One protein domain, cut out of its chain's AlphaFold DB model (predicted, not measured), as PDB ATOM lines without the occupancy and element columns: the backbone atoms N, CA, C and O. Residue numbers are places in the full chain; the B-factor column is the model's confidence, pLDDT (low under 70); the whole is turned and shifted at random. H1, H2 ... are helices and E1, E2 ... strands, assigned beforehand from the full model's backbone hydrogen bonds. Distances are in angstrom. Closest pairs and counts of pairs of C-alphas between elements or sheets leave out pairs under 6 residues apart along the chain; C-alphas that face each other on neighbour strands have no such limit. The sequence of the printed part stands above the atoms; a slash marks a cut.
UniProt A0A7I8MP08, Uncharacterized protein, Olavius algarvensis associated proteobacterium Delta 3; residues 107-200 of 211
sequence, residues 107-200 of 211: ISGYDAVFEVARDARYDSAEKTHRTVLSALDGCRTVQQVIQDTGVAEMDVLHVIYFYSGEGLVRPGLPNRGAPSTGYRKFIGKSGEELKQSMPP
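What this domain is: This is residues 107 to 200 of the 211 residues of an uncharacterized protein of Olavius algarvensis associated proteobacterium Delta 3 (UniProt A0A7I8MP08). A small antiparallel sheet of three short strands, E2, E1 and E3, has the helices H2 and H3 packed over one face, and H1, which only grazes the sheet with its residues 133 to 135, packs crosswise on both of them. From there a tail of low confidence, residues 173 to 200, passes the H3 side of this body with two short helices, H4 and H5. The printed part has 94 residues, with five named helices and three named strands in the order E1 H1 E2 H2 H3 E3 H4 H5; the sheet runs E2 E1 E3, and the class is mixed, helices and strands. The whole is compact, with a radius of gyration of the C-alphas of 12.6 A, and spans 38 by 29 by 26 A.

Where its parts are: Find C-alpha 113 at (-18.349, 16.960, 6.507), where E1 begins; it covers residues 113 to 116, 10.6 A long. H1 follows at residues 127 to 135, 12.6 A, then E2 at 137 to 141, 9.3 A, and H2 at 142 to 149, 10.5 A. Look next for C-alpha 153 at (-31.279, 21.760, 11.325): from there H3, the longest helix, runs 18.5 A to residue 165. E3 is residues 169 to 171, H4 residues 181 to 186, and H5 residues 192 to 197, ending with C-alpha 197 at (-35.396, 9.669, 22.865).

How they stand to each other: Start at E1, the inner strand. E1 and E2 are antiparallel at 152 degrees, with N 138 and O 114 3.0 A apart, within hydrogen-bond range. E1 and E3 are antiparallel at 148 degrees, with N 115 and O 170 2.9 A apart, also within range. H2 and H3 are on one face of the sheet, making two layers, helices over one face. H3 lies over E1 and E3 at a height over the sheet of 10.4 A and stands up from it, rising 47 degrees. E2, H2 H3 and E3 form a split strand-helix-strand unit, two strands running the same way with E1 between them, and its crossover is right-handed. H1 touches H2 at a steep tilt of 58 degrees, opposite ways, closest at the C-alphas of Ala 135 and Val 145, 6.0 A. With its residues 156 to 160 alone, H3 touches H1, about perpendicular at 77 degrees, closest at the C-alphas of His 129 and Val 159, 6.0 A. With residues 153 to 156 alone, H3 touches H2 at a steep tilt of 66 degrees, opposite ways, closest at the C-alphas of Ile 146 and Glu 153, 6.1 A. H4 is close to H3 but not clearly touching, closest at the C-alphas of Gly 165 and Phe 186, 7.5 A. H5 is near H3, with 6 pairs of C-alphas within 10 A, and apart from H4. Every O i to N i+4 pair is within hydrogen-bond range in H1, H2, H3 and H5; in H4 1 of 2 is.

The domain as a whole: The C-alphas farthest apart are those of Arg 176 and Pro 200, 38.8 A. The printed part has no cut and no long link. Read the B-factor column: residues 173 to 200 are under 70, against a mean pLDDT of 79.2 for the printed part.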
ATOM      1  N   ILE A 107     -21.996  14.828  16.716       83.81
ATOM      2  CA  ILE A 107     -21.553  15.578  15.546       83.81
ATOM      3  C   ILE A 107     -20.665  16.711  16.058       83.81
ATOM      4  O   ILE A 107     -21.038  17.456  16.956       83.81
ATOM      5  N   SER A 108     -19.449  16.827  15.519       77.06
ATOM      6  CA  SER A 108     -18.404  17.687  16.108       77.06
ATOM      7  C   SER A 108     -18.605  19.195  15.875       77.06
ATOM      8  O   SER A 108     -17.913  20.006  16.486       77.06
ATOM      9  N   GLY A 109     -19.531  19.590  14.999       85.44
ATOM     10  CA  GLY A 109     -19.830  20.986  14.662       85.44
ATOM     11  C   GLY A 109     -20.548  21.100  13.315       85.44
ATOM     12  O   GLY A 109     -20.624  20.116  12.583       85.44
ATOM     13  N   TYR A 110     -21.011  22.301  12.945       88.62
ATOM     14  CA  TYR A 110     -21.560  22.531  11.597       88.62
ATOM     15  C   TYR A 110     -20.514  22.456  10.484       88.62
ATOM     16  O   TYR A 110     -20.876  22.253   9.331       88.62
ATOM     17  N   ASP A 111     -19.232  22.594  10.828       90.50
ATOM     18  CA  ASP A 111     -18.115  22.466   9.884       90.50
ATOM     19  C   ASP A 111     -17.777  20.997   9.579       90.50
ATOM     20  O   ASP A 111     -16.891  20.718   8.776       90.50
ATOM     21  N   ALA A 112     -18.448  20.047  10.243       90.62
ATOM     22  CA  ALA A 112     -18.285  18.634   9.950       90.62
ATOM     23  C   ALA A 112     -18.752  18.334   8.521       90.62
ATOM     24  O   ALA A 112     -19.711  18.925   8.028       90.62
ATOM     25  N   VAL A 113     -18.071  17.395   7.876       92.69
ATOM     26  CA  VAL A 113     -18.349  16.960   6.507       92.69
ATOM     27  C   VAL A 113     -18.683  15.480   6.550       92.69
ATOM     28  O   VAL A 113     -18.027  14.711   7.255       92.69
ATOM     29  N   PHE A 114     -19.703  15.083   5.800       93.31
ATOM     30  CA  PHE A 114     -20.169  13.705   5.725       93.31
ATOM     31  C   PHE A 114     -20.379  13.299   4.272       93.31
ATOM     32  O   PHE A 114     -20.697  14.129   3.421       93.31
ATOM     33  N   GLU A 115     -20.208  12.012   4.005       94.69
ATOM     34  CA  GLU A 115     -20.487  11.405   2.710       94.69
ATOM     35  C   GLU A 115     -21.315  10.134   2.869       94.69
ATOM     36  O   GLU A 115     -21.188   9.401   3.857       94.69
ATOM     37  N   VAL A 116     -22.148   9.868   1.869       93.19
ATOM     38  CA  VAL A 116     -22.835   8.586   1.725       93.19
ATOM     39  C   VAL A 116     -21.844   7.524   1.232       93.19
ATOM     40  O   VAL A 116     -21.011   7.782   0.362       93.19
ATOM     41  N   ALA A 117     -21.911   6.310   1.783       89.88
ATOM     42  CA  ALA A 117     -21.083   5.197   1.328       89.88
ATOM     43  C   ALA A 117     -21.372   4.861  -0.149       89.88
ATOM     44  O   ALA A 117     -22.519   4.890  -0.586       89.88
ATOM     45  N   ARG A 118     -20.333   4.511  -0.922       81.81
ATOM     46  CA  ARG A 118     -20.417   4.364  -2.393       81.81
ATOM     47  C   ARG A 118     -21.483   3.377  -2.882       81.81
ATOM     48  O   ARG A 118     -22.033   3.585  -3.955       81.81
ATOM     49  N   ASP A 119     -21.787   2.358  -2.084       82.12
ATOM     50  CA  ASP A 119     -22.760   1.311  -2.415       82.12
ATOM     51  C   ASP A 119     -24.058   1.416  -1.593       82.12
ATOM     52  O   ASP A 119     -24.889   0.504  -1.603       82.12
ATOM     53  N   ALA A 120     -24.245   2.515  -0.854       83.38
ATOM     54  CA  ALA A 120     -25.437   2.728  -0.046       83.38
ATOM     55  C   ALA A 120     -26.671   2.905  -0.934       83.38
ATOM     56  O   ALA A 120     -26.726   3.781  -1.796       83.38
ATOM     57  N   ARG A 121     -27.705   2.105  -0.665       84.38
ATOM     58  CA  ARG A 121     -29.033   2.262  -1.264       84.38
ATOM     59  C   ARG A 121     -29.988   2.825  -0.226       84.38
ATOM     60  O   ARG A 121     -30.129   2.260   0.854       84.38
ATOM     61  N   TYR A 122     -30.648   3.926  -0.564       85.06
ATOM     62  CA  TYR A 122     -31.570   4.631   0.328       85.06
ATOM     63  C   TYR A 122     -32.866   5.046  -0.385       85.06
ATOM     64  O   TYR A 122     -33.552   5.975   0.035       85.06
ATOM     65  N   ASP A 123     -33.241   4.334  -1.451       80.12
ATOM     66  CA  ASP A 123     -34.425   4.642  -2.266       80.12
ATOM     67  C   ASP A 123     -35.734   4.578  -1.457       80.12
ATOM     68  O   ASP A 123     -36.656   5.367  -1.676       80.12
ATOM     69  N   SER A 124     -35.787   3.688  -0.460       83.69
ATOM     70  CA  SER A 124     -36.912   3.537   0.468       83.69
ATOM     71  C   SER A 124     -36.977   4.613   1.557       83.69
ATOM     72  O   SER A 124     -37.947   4.642   2.314       83.69
ATOM     73  N   ALA A 125     -35.973   5.488   1.663       85.25
ATOM     74  CA  ALA A 125     -35.959   6.546   2.664       85.25
ATOM     75  C   ALA A 125     -37.046   7.593   2.390       85.25
ATOM     76  O   ALA A 125     -37.463   7.809   1.253       85.25
ATOM     77  N   GLU A 126     -37.492   8.287   3.433       90.31
ATOM     78  CA  GLU A 126     -38.450   9.384   3.306       90.31
ATOM     79  C   GLU A 126     -37.899  10.530   2.432       90.31
ATOM     80  O   GLU A 126     -36.685  10.708   2.310       90.31
ATOM     81  N   LYS A 127     -38.777  11.353   1.840       90.69
ATOM     82  CA  LYS A 127     -38.396  12.491   0.982       90.69
ATOM     83  C   LYS A 127     -37.353  13.405   1.642       90.69
ATOM     84  O   LYS A 127     -36.345  13.718   1.007       90.69
ATOM     85  N   THR A 128     -37.561  13.792   2.900       90.38
ATOM     86  CA  THR A 128     -36.624  14.642   3.656       90.38
ATOM     87  C   THR A 128     -35.266  13.962   3.822       90.38
ATOM     88  O   THR A 128     -34.231  14.572   3.565       90.38
ATOM     89  N   HIS A 129     -35.261  12.668   4.152       93.94
ATOM     90  CA  HIS A 129     -34.033  11.887   4.303       93.94
ATOM     91  C   HIS A 129     -33.270  11.787   2.982       93.94
ATOM     92  O   HIS A 129     -32.075  12.057   2.956       93.94
ATOM     93  N   ARG A 130     -33.951  11.471   1.872       93.56
ATOM     94  CA  ARG A 130     -33.326  11.427   0.538       93.56
ATOM     95  C   ARG A 130     -32.729  12.772   0.145       93.56
ATOM     96  O   ARG A 130     -31.629  12.803  -0.392       93.56
ATOM     97  N   THR A 131     -33.431  13.864   0.446       95.00
ATOM     98  CA  THR A 131     -32.950  15.226   0.174       95.00
ATOM     99  C   THR A 131     -31.624  15.473   0.888       95.00
ATOM    100  O   THR A 131     -30.641  15.831   0.245       95.00
ATOM    101  N   VAL A 132     -31.556  15.184   2.191       95.75
ATOM    102  CA  VAL A 132     -30.323  15.347   2.973       95.75
ATOM    103  C   VAL A 132     -29.228  14.391   2.500       95.75
ATOM    104  O   VAL A 132     -28.122  14.844   2.231       95.75
ATOM    105  N   LEU A 133     -29.518  13.098   2.328       94.62
ATOM    106  CA  LEU A 133     -28.538  12.099   1.881       94.62
ATOM    107  C   LEU A 133     -27.938  12.450   0.514       94.62
ATOM    108  O   LEU A 133     -26.729  12.350   0.338       94.62
ATOM    109  N   SER A 134     -28.750  12.943  -0.425       93.19
ATOM    110  CA  SER A 134     -28.272  13.399  -1.738       93.19
ATOM    111  C   SER A 134     -27.348  14.623  -1.664       93.19
ATOM    112  O   SER A 134     -26.570  14.878  -2.584       93.19
ATOM    113  N   ALA A 135     -27.407  15.376  -0.562       94.75
ATOM    114  CA  ALA A 135     -26.550  16.525  -0.310       94.75
ATOM    115  C   ALA A 135     -25.228  16.168   0.405       94.75
ATOM    116  O   ALA A 135     -24.333  17.007   0.472       94.75
ATOM    117  N   LEU A 136     -25.074  14.942   0.921       94.25
ATOM    118  CA  LEU A 136     -23.860  14.489   1.611       94.25
ATOM    119  C   LEU A 136     -22.850  13.889   0.621       94.25
ATOM    120  O   LEU A 136     -22.774  12.674   0.434       94.25
ATOM    121  N   ASP A 137     -22.054  14.751  -0.003       90.56
ATOM    122  CA  ASP A 137     -21.073  14.396  -1.041       90.56
ATOM    123  C   ASP A 137     -19.617  14.322  -0.550       90.56
ATOM    124  O   ASP A 137     -18.696  14.165  -1.352       90.56
ATOM    125  N   GLY A 138     -19.382  14.479   0.755       92.06
ATOM    126  CA  GLY A 138     -18.032  14.504   1.320       92.06
ATOM    127  C   GLY A 138     -17.259  15.797   1.076       92.06
ATOM    128  O   GLY A 138     -16.091  15.869   1.450       92.06
ATOM    129  N   CYS A 139     -17.890  16.813   0.485       90.69
ATOM    130  CA  CYS A 139     -17.306  18.130   0.247       90.69
ATOM    131  C   CYS A 139     -18.043  19.222   1.029       90.69
ATOM    132  O   CYS A 139     -17.405  20.133   1.559       90.69
ATOM    133  N   ARG A 140     -19.375  19.132   1.113       92.12
ATOM    134  CA  ARG A 140     -20.210  20.111   1.816       92.12
ATOM    135  C   ARG A 140     -20.198  19.905   3.326       92.12
ATOM    136  O   ARG A 140     -20.316  18.787   3.831       92.12
ATOM    137  N   THR A 141     -20.092  21.009   4.057       94.00
ATOM    138  CA  THR A 141     -20.265  21.005   5.511       94.00
ATOM    139  C   THR A 141     -21.736  20.828   5.876       94.00
ATOM    140  O   THR A 141     -22.627  21.152   5.088       94.00
ATOM    141  N   VAL A 142     -22.025  20.375   7.100       93.00
ATOM    142  CA  VAL A 142     -23.404  20.318   7.621       93.00
ATOM    143  C   VAL A 142     -24.094  21.679   7.496       93.00
ATOM    144  O   VAL A 142     -25.270  21.740   7.143       93.00
ATOM    145  N   GLN A 143     -23.361  22.775   7.720       92.25
ATOM    146  CA  GLN A 143     -23.869  24.131   7.515       92.25
ATOM    147  C   GLN A 143     -24.407  24.345   6.094       92.25
ATOM    148  O   GLN A 143     -25.519  24.844   5.924       92.25
ATOM    149  N   GLN A 144     -23.612  23.975   5.089       93.25
ATOM    150  CA  GLN A 144     -23.967  24.135   3.679       93.25
ATOM    151  C   GLN A 144     -25.145  23.237   3.313       93.25
ATOM    152  O   GLN A 144     -26.078  23.691   2.669       93.25
ATOM    153  N   VAL A 145     -25.173  22.002   3.818       94.69
ATOM    154  CA  VAL A 145     -26.295  21.079   3.600       94.69
ATOM    155  C   VAL A 145     -27.611  21.662   4.125       94.69
ATOM    156  O   VAL A 145     -28.619  21.613   3.425       94.69
ATOM    157  N   ILE A 146     -27.617  22.254   5.323       93.50
ATOM    158  CA  ILE A 146     -28.810  22.913   5.883       93.50
ATOM    159  C   ILE A 146     -29.258  24.078   4.991       93.50
ATOM    160  O   ILE A 146     -30.447  24.220   4.714       93.50
ATOM    161  N   GLN A 147     -28.316  24.902   4.526       91.94
ATOM    162  CA  GLN A 147     -28.616  26.059   3.676       91.94
ATOM    163  C   GLN A 147     -29.158  25.653   2.306       91.94
ATOM    164  O   GLN A 147     -30.172  26.193   1.874       91.94
ATOM    165  N   ASP A 148     -28.506  24.694   1.653       92.06
ATOM    166  CA  ASP A 148     -28.820  24.270   0.290       92.06
ATOM    167  C   ASP A 148     -30.149  23.512   0.224       92.06
ATOM    168  O   ASP A 148     -30.902  23.646  -0.738       92.06
ATOM    169  N   THR A 149     -30.438  22.694   1.241       92.69
ATOM    170  CA  THR A 149     -31.656  21.869   1.268       92.69
ATOM    171  C   THR A 149     -32.859  22.594   1.862       92.69
ATOM    172  O   THR A 149     -33.990  22.169   1.637       92.69
ATOM    173  N   GLY A 150     -32.636  23.644   2.659       90.62
ATOM    174  CA  GLY A 150     -33.681  24.317   3.432       90.62
ATOM    175  C   GLY A 150     -34.286  23.464   4.554       90.62
ATOM    176  O   GLY A 150     -35.193  23.928   5.243       90.62
ATOM    177  N   VAL A 151     -33.794  22.237   4.758       92.19
ATOM    178  CA  VAL A 151     -34.299  21.306   5.771       92.19
ATOM    179  C   VAL A 151     -33.931  21.808   7.164       92.19
ATOM    180  O   VAL A 151     -32.834  22.324   7.395       92.19
ATOM    181  N   ALA A 152     -34.851  21.647   8.119       92.00
ATOM    182  CA  ALA A 152     -34.612  22.043   9.497       92.00
ATOM    183  C   ALA A 152     -33.350  21.378  10.063       92.00
ATOM    184  O   ALA A 152     -33.083  20.195   9.868       92.00
ATOM    185  N   GLU A 153     -32.584  22.160  10.814       92.69
ATOM    186  CA  GLU A 153     -31.279  21.760  11.325       92.69
ATOM    187  C   GLU A 153     -31.316  20.436  12.106       92.69
ATOM    188  O   GLU A 153     -30.496  19.553  11.858       92.69
ATOM    189  N   MET A 154     -32.292  20.270  13.005       93.00
ATOM    190  CA  MET A 154     -32.459  19.030  13.767       93.00
ATOM    191  C   MET A 154     -32.716  17.828  12.852       93.00
ATOM    192  O   MET A 154     -32.191  16.751  13.113       93.00
ATOM    193  N   ASP A 155     -33.481  18.011  11.774       94.06
ATOM    194  CA  ASP A 155     -33.796  16.939  10.828       94.06
ATOM    195  C   ASP A 155     -32.550  16.542  10.017       94.06
ATOM    196  O   ASP A 155     -32.297  15.355   9.825       94.06
ATOM    197  N   VAL A 156     -31.708  17.504   9.616       94.81
ATOM    198  CA  VAL A 156     -30.415  17.206   8.968       94.81
ATOM    199  C   VAL A 156     -29.514  16.391   9.896       94.81
ATOM    200  O   VAL A 156     -28.978  15.355   9.496       94.81
ATOM    201  N   LEU A 157     -29.363  16.828  11.149       93.69
ATOM    202  CA  LEU A 157     -28.540  16.126  12.135       93.69
ATOM    203  C   LEU A 157     -29.107  14.744  12.462       93.69
ATOM    204  O   LEU A 157     -28.335  13.799  12.601       93.69
ATOM    205  N   HIS A 158     -30.433  14.612  12.522       93.31
ATOM    206  CA  HIS A 158     -31.116  13.338  12.703       93.31
ATOM    207  C   HIS A 158     -30.784  12.356  11.580       93.31
ATOM    208  O   HIS A 158     -30.388  11.228  11.862       93.31
ATOM    209  N   VAL A 159     -30.890  12.785  10.318       93.62
ATOM    210  CA  VAL A 159     -30.549  11.948   9.159       93.62
ATOM    211  C   VAL A 159     -29.088  11.512   9.233       93.62
ATOM    212  O   VAL A 159     -28.799  10.321   9.133       93.62
ATOM    213  N   ILE A 160     -28.166  12.451   9.461       93.38
ATOM    214  CA  ILE A 160     -26.737  12.134   9.580       93.38
ATOM    215  C   ILE A 160     -26.514  11.124  10.704       93.38
ATOM    216  O   ILE A 160     -25.850  10.112  10.492       93.38
ATOM    217  N   TYR A 161     -27.079  11.371  11.883       90.69
ATOM    218  CA  TYR A 161     -26.938  10.507  13.048       90.69
ATOM    219  C   TYR A 161     -27.479   9.099  12.775       90.69
ATOM    220  O   TYR A 161     -26.765   8.115  12.966       90.69
ATOM    221  N   PHE A 162     -28.715   8.999  12.284       90.06
ATOM    222  CA  PHE A 162     -29.391   7.733  12.022       90.06
ATOM    223  C   PHE A 162     -28.611   6.893  11.005       90.06
ATOM    224  O   PHE A 162     -28.206   5.770  11.299       90.06
ATOM    225  N   TYR A 163     -28.309   7.460   9.835       90.88
ATOM    226  CA  TYR A 163     -27.633   6.716   8.773       90.88
ATOM    227  C   TYR A 163     -26.147   6.482   9.038       90.88
ATOM    228  O   TYR A 163     -25.574   5.559   8.459       90.88
ATOM    229  N   SER A 164     -25.515   7.256   9.922       89.31
ATOM    230  CA  SER A 164     -24.151   6.941  10.350       89.31
ATOM    231  C   SER A 164     -24.122   5.764  11.335       89.31
ATOM    232  O   SER A 164     -23.158   5.002  11.328       89.31
ATOM    233  N   GLY A 165     -25.185   5.557  12.126       84.38
ATOM    234  CA  GLY A 165     -25.366   4.350  12.942       84.38
ATOM    235  C   GLY A 165     -25.598   3.085  12.104       84.38
ATOM    236  O   GLY A 165     -25.090   2.022  12.445       84.38
ATOM    237  N   GLU A 166     -26.282   3.220  10.967       85.12
ATOM    238  CA  GLU A 166     -26.488   2.144   9.979       85.12
ATOM    239  C   GLU A 166     -25.261   1.910   9.068       85.12
ATOM    240  O   GLU A 166     -25.288   1.063   8.178       85.12
ATOM    241  N   GLY A 167     -24.179   2.682   9.238       85.62
ATOM    242  CA  GLY A 167     -22.970   2.594   8.409       85.62
ATOM    243  C   GLY A 167     -23.128   3.112   6.971       85.62
ATOM    244  O   GLY A 167     -22.224   2.938   6.154       85.62
ATOM    245  N   LEU A 168     -24.254   3.759   6.652       89.69
ATOM    246  CA  LEU A 168     -24.555   4.313   5.328       89.69
ATOM    247  C   LEU A 168     -23.979   5.717   5.129       89.69
ATOM    248  O   LEU A 168     -23.686   6.101   3.999       89.69
ATOM    249  N   VAL A 169     -23.795   6.470   6.213       91.94
ATOM    250  CA  VAL A 169     -23.124   7.773   6.218       91.94
ATOM    251  C   VAL A 169     -21.833   7.667   7.023       91.94
ATOM    252  O   VAL A 169     -21.773   7.031   8.074       91.94
ATOM    253  N   ARG A 170     -20.768   8.292   6.525       91.06
ATOM    254  CA  ARG A 170     -19.470   8.346   7.203       91.06
ATOM    255  C   ARG A 170     -18.913   9.768   7.184       91.06
ATOM    256  O   ARG A 170     -19.286  10.548   6.309       91.06
ATOM    257  N   PRO A 171     -18.027  10.135   8.124       89.00
ATOM    258  CA  PRO A 171     -17.311  11.393   8.058       89.00
ATOM    259  C   PRO A 171     -16.534  11.441   6.750       89.00
ATOM    260  O   PRO A 171     -15.761  10.528   6.450       89.00
ATOM    261  N   GLY A 172     -16.745  12.506   5.986       81.38
ATOM    262  CA  GLY A 172     -15.854  12.843   4.892       81.38
ATOM    263  C   GLY A 172     -14.495  13.217   5.466       81.38
ATOM    264  O   GLY A 172     -14.377  13.591   6.635       81.38
ATOM    265  N   LEU A 173     -13.447  13.117   4.655       64.56
ATOM    266  CA  LEU A 173     -12.166  13.703   5.021       64.56
ATOM    267  C   LEU A 173     -12.354  15.225   4.989       64.56
ATOM    268  O   LEU A 173     -12.458  15.777   3.892       64.56
ATOM    269  N   PRO A 174     -12.378  15.937   6.137       53.12
ATOM    270  CA  PRO A 174     -12.145  17.363   6.057       53.12
ATOM    271  C   PRO A 174     -10.757  17.501   5.437       53.12
ATOM    272  O   PRO A 174      -9.870  16.682   5.710       53.12
ATOM    273  N   ASN A 175     -10.546  18.504   4.598       49.00
ATOM    274  CA  ASN A 175      -9.193  18.884   4.221       49.00
ATOM    275  C   ASN A 175      -8.362  19.017   5.523       49.00
ATOM    276  O   ASN A 175      -8.532  19.967   6.277       49.00
ATOM    277  N   ARG A 176      -7.544  17.993   5.814       43.53
ATOM    278  CA  ARG A 176      -6.714  17.766   7.014       43.53
ATOM    279  C   ARG A 176      -7.400  17.929   8.386       43.53
ATOM    280  O   ARG A 176      -7.294  18.965   9.031       43.53
ATOM    281  N   GLY A 177      -7.920  16.830   8.930       41.19
ATOM    282  CA  GLY A 177      -8.163  16.690  10.371       41.19
ATOM    283  C   GLY A 177      -8.566  15.266  10.745       41.19
ATOM    284  O   GLY A 177      -9.472  14.708  10.136       41.19
ATOM    285  N   ALA A 178      -7.873  14.656  11.711       42.09
ATOM    286  CA  ALA A 178      -8.199  13.314  12.190       42.09
ATOM    287  C   ALA A 178      -9.614  13.278  12.811       42.09
ATOM    288  O   ALA A 178     -10.019  14.258  13.444       42.09
ATOM    289  N   PRO A 179     -10.360  12.166  12.671       47.78
ATOM    290  CA  PRO A 179     -11.694  12.036  13.248       47.78
ATOM    291  C   PRO A 179     -11.655  12.236  14.768       47.78
ATOM    292  O   PRO A 179     -10.776  11.706  15.454       47.78
ATOM    293  N   SER A 180     -12.610  13.008  15.291       53.44
ATOM    294  CA  SER A 180     -12.682  13.344  16.713       53.44
ATOM    295  C   SER A 180     -12.927  12.102  17.581       53.44
ATOM    296  O   SER A 180     -13.540  11.118  17.160       53.44
ATOM    297  N   THR A 181     -12.484  12.144  18.838       49.25
ATOM    298  CA  THR A 181     -12.695  11.071  19.827       49.25
ATOM    299  C   THR A 181     -14.185  10.749  20.045       49.25
ATOM    300  O   THR A 181     -14.518   9.625  20.420       49.25
ATOM    301  N   GLY A 182     -15.087  11.703  19.768       52.59
ATOM    302  CA  GLY A 182     -16.544  11.509  19.799       52.59
ATOM    303  C   GLY A 182     -17.049  10.542  18.723       52.59
ATOM    304  O   GLY A 182     -17.846   9.657  19.023       52.59
ATOM    305  N   TYR A 183     -16.492  10.604  17.508       49.47
ATOM    306  CA  TYR A 183     -16.873   9.720  16.401       49.47
ATOM    307  C   TYR A 183     -16.570   8.235  16.678       49.47
ATOM    308  O   TYR A 183     -17.337   7.350  16.310       49.47
ATOM    309  N   ARG A 184     -15.482   7.931  17.397       49.81
ATOM    310  CA  ARG A 184     -15.153   6.539  17.765       49.81
ATOM    311  C   ARG A 184     -16.101   5.951  18.810       49.81
ATOM    312  O   ARG A 184     -16.318   4.746  18.804       49.81
ATOM    313  N   LYS A 185     -16.667   6.781  19.694       55.22
ATOM    314  CA  LYS A 185     -17.717   6.351  20.637       55.22
ATOM    315  C   LYS A 185     -19.073   6.178  19.942       55.22
ATOM    316  O   LYS A 185     -19.869   5.351  20.373       55.22
ATOM    317  N   PHE A 186     -19.303   6.932  18.871       54.44
ATOM    318  CA  PHE A 186     -20.545   6.962  18.104       54.44
ATOM    319  C   PHE A 186     -20.834   5.668  17.315       54.44
ATOM    320  O   PHE A 186     -21.956   5.178  17.347       54.44
ATOM    321  N   ILE A 187     -19.825   5.040  16.700       55.28
ATOM    322  CA  ILE A 187     -19.989   3.811  15.887       55.28
ATOM    323  C   ILE A 187     -20.590   2.619  16.673       55.28
ATOM    324  O   ILE A 187     -21.049   1.654  16.072       55.28
ATOM    325  N   GLY A 188     -20.626   2.666  18.011       48.47
ATOM    326  CA  GLY A 188     -21.106   1.558  18.844       48.47
ATOM    327  C   GLY A 188     -22.503   1.697  19.462       48.47
ATOM    328  O   GLY A 188     -22.931   0.741  20.103       48.47
ATOM    329  N   LYS A 189     -23.202   2.844  19.358       54.34
ATOM    330  CA  LYS A 189     -24.337   3.144  20.271       54.34
ATOM    331  C   LYS A 189     -25.668   3.597  19.650       54.34
ATOM    332  O   LYS A 189     -26.642   3.772  20.375       54.34
ATOM    333  N   SER A 190     -25.759   3.801  18.339       58.62
ATOM    334  CA  SER A 190     -26.623   4.887  17.845       58.62
ATOM    335  C   SER A 190     -27.994   4.538  17.248       58.62
ATOM    336  O   SER A 190     -28.695   5.443  16.821       58.62
ATOM    337  N   GLY A 191     -28.467   3.293  17.278       51.66
ATOM    338  CA  GLY A 191     -29.816   2.973  16.767       51.66
ATOM    339  C   GLY A 191     -30.947   3.118  17.798       51.66
ATOM    340  O   GLY A 191     -31.976   3.746  17.540       51.66
ATOM    341  N   GLU A 192     -30.772   2.517  18.979       55.91
ATOM    342  CA  GLU A 192     -31.854   2.347  19.963       55.91
ATOM    343  C   GLU A 192     -32.030   3.546  20.905       55.91
ATOM    344  O   GLU A 192     -33.167   3.922  21.195       55.91
ATOM    345  N   GLU A 193     -30.938   4.204  21.317       58.97
ATOM    346  CA  GLU A 193     -30.995   5.375  22.211       58.97
ATOM    347  C   GLU A 193     -31.787   6.534  21.575       58.97
ATOM    348  O   GLU A 193     -32.500   7.259  22.271       58.97
ATOM    349  N   LEU A 194     -31.738   6.678  20.243       55.00
ATOM    350  CA  LEU A 194     -32.465   7.737  19.544       55.00
ATOM    351  C   LEU A 194     -33.944   7.409  19.321       55.00
ATOM    352  O   LEU A 194     -34.783   8.286  19.494       55.00
ATOM    353  N   LYS A 195     -34.287   6.149  19.010       56.72
ATOM    354  CA  LYS A 195     -35.692   5.712  18.898       56.72
ATOM    355  C   LYS A 195     -36.444   5.843  20.224       56.72
ATOM    356  O   LYS A 195     -37.641   6.106  20.215       56.72
ATOM    357  N   GLN A 196     -35.749   5.686  21.352       58.75
ATOM    358  CA  GLN A 196     -36.322   5.918  22.681       58.75
ATOM    359  C   GLN A 196     -36.402   7.408  23.050       58.75
ATOM    360  O   GLN A 196     -37.284   7.794  23.816       58.75
ATOM    361  N   SER A 197     -35.514   8.246  22.501       55.50
ATOM    362  CA  SER A 197     -35.396   9.669  22.865       55.50
ATOM    363  C   SER A 197     -36.088  10.637  21.898       55.50
ATOM    364  O   SER A 197     -36.316  11.786  22.271       55.50
ATOM    365  N   MET A 198     -36.436  10.212  20.676       54.91
ATOM    366  CA  MET A 198     -37.223  10.993  19.714       54.91
ATOM    367  C   MET A 198     -38.685  10.535  19.719       54.91
ATOM    368  O   MET A 198     -39.038   9.540  19.086       54.91
ATOM    369  N   PRO A 199     -39.568  11.257  20.417       57.06
ATOM    370  CA  PRO A 199     -40.978  10.926  20.450       57.06
ATOM    371  C   PRO A 199     -41.624  11.176  19.078       57.06
ATOM    372  O   PRO A 199     -41.197  12.076  18.347       57.06
ATOM    373  N   PRO A 200     -42.708  10.452  18.739       56.09
ATOM    374  CA  PRO A 200     -43.406  10.582  17.454       56.09
ATOM    375  C   PRO A 200     -43.809  12.021  17.091       56.09
ATOM    376  O   PRO A 200     -43.880  12.373  15.917       56.09
TER     377      PRO A 200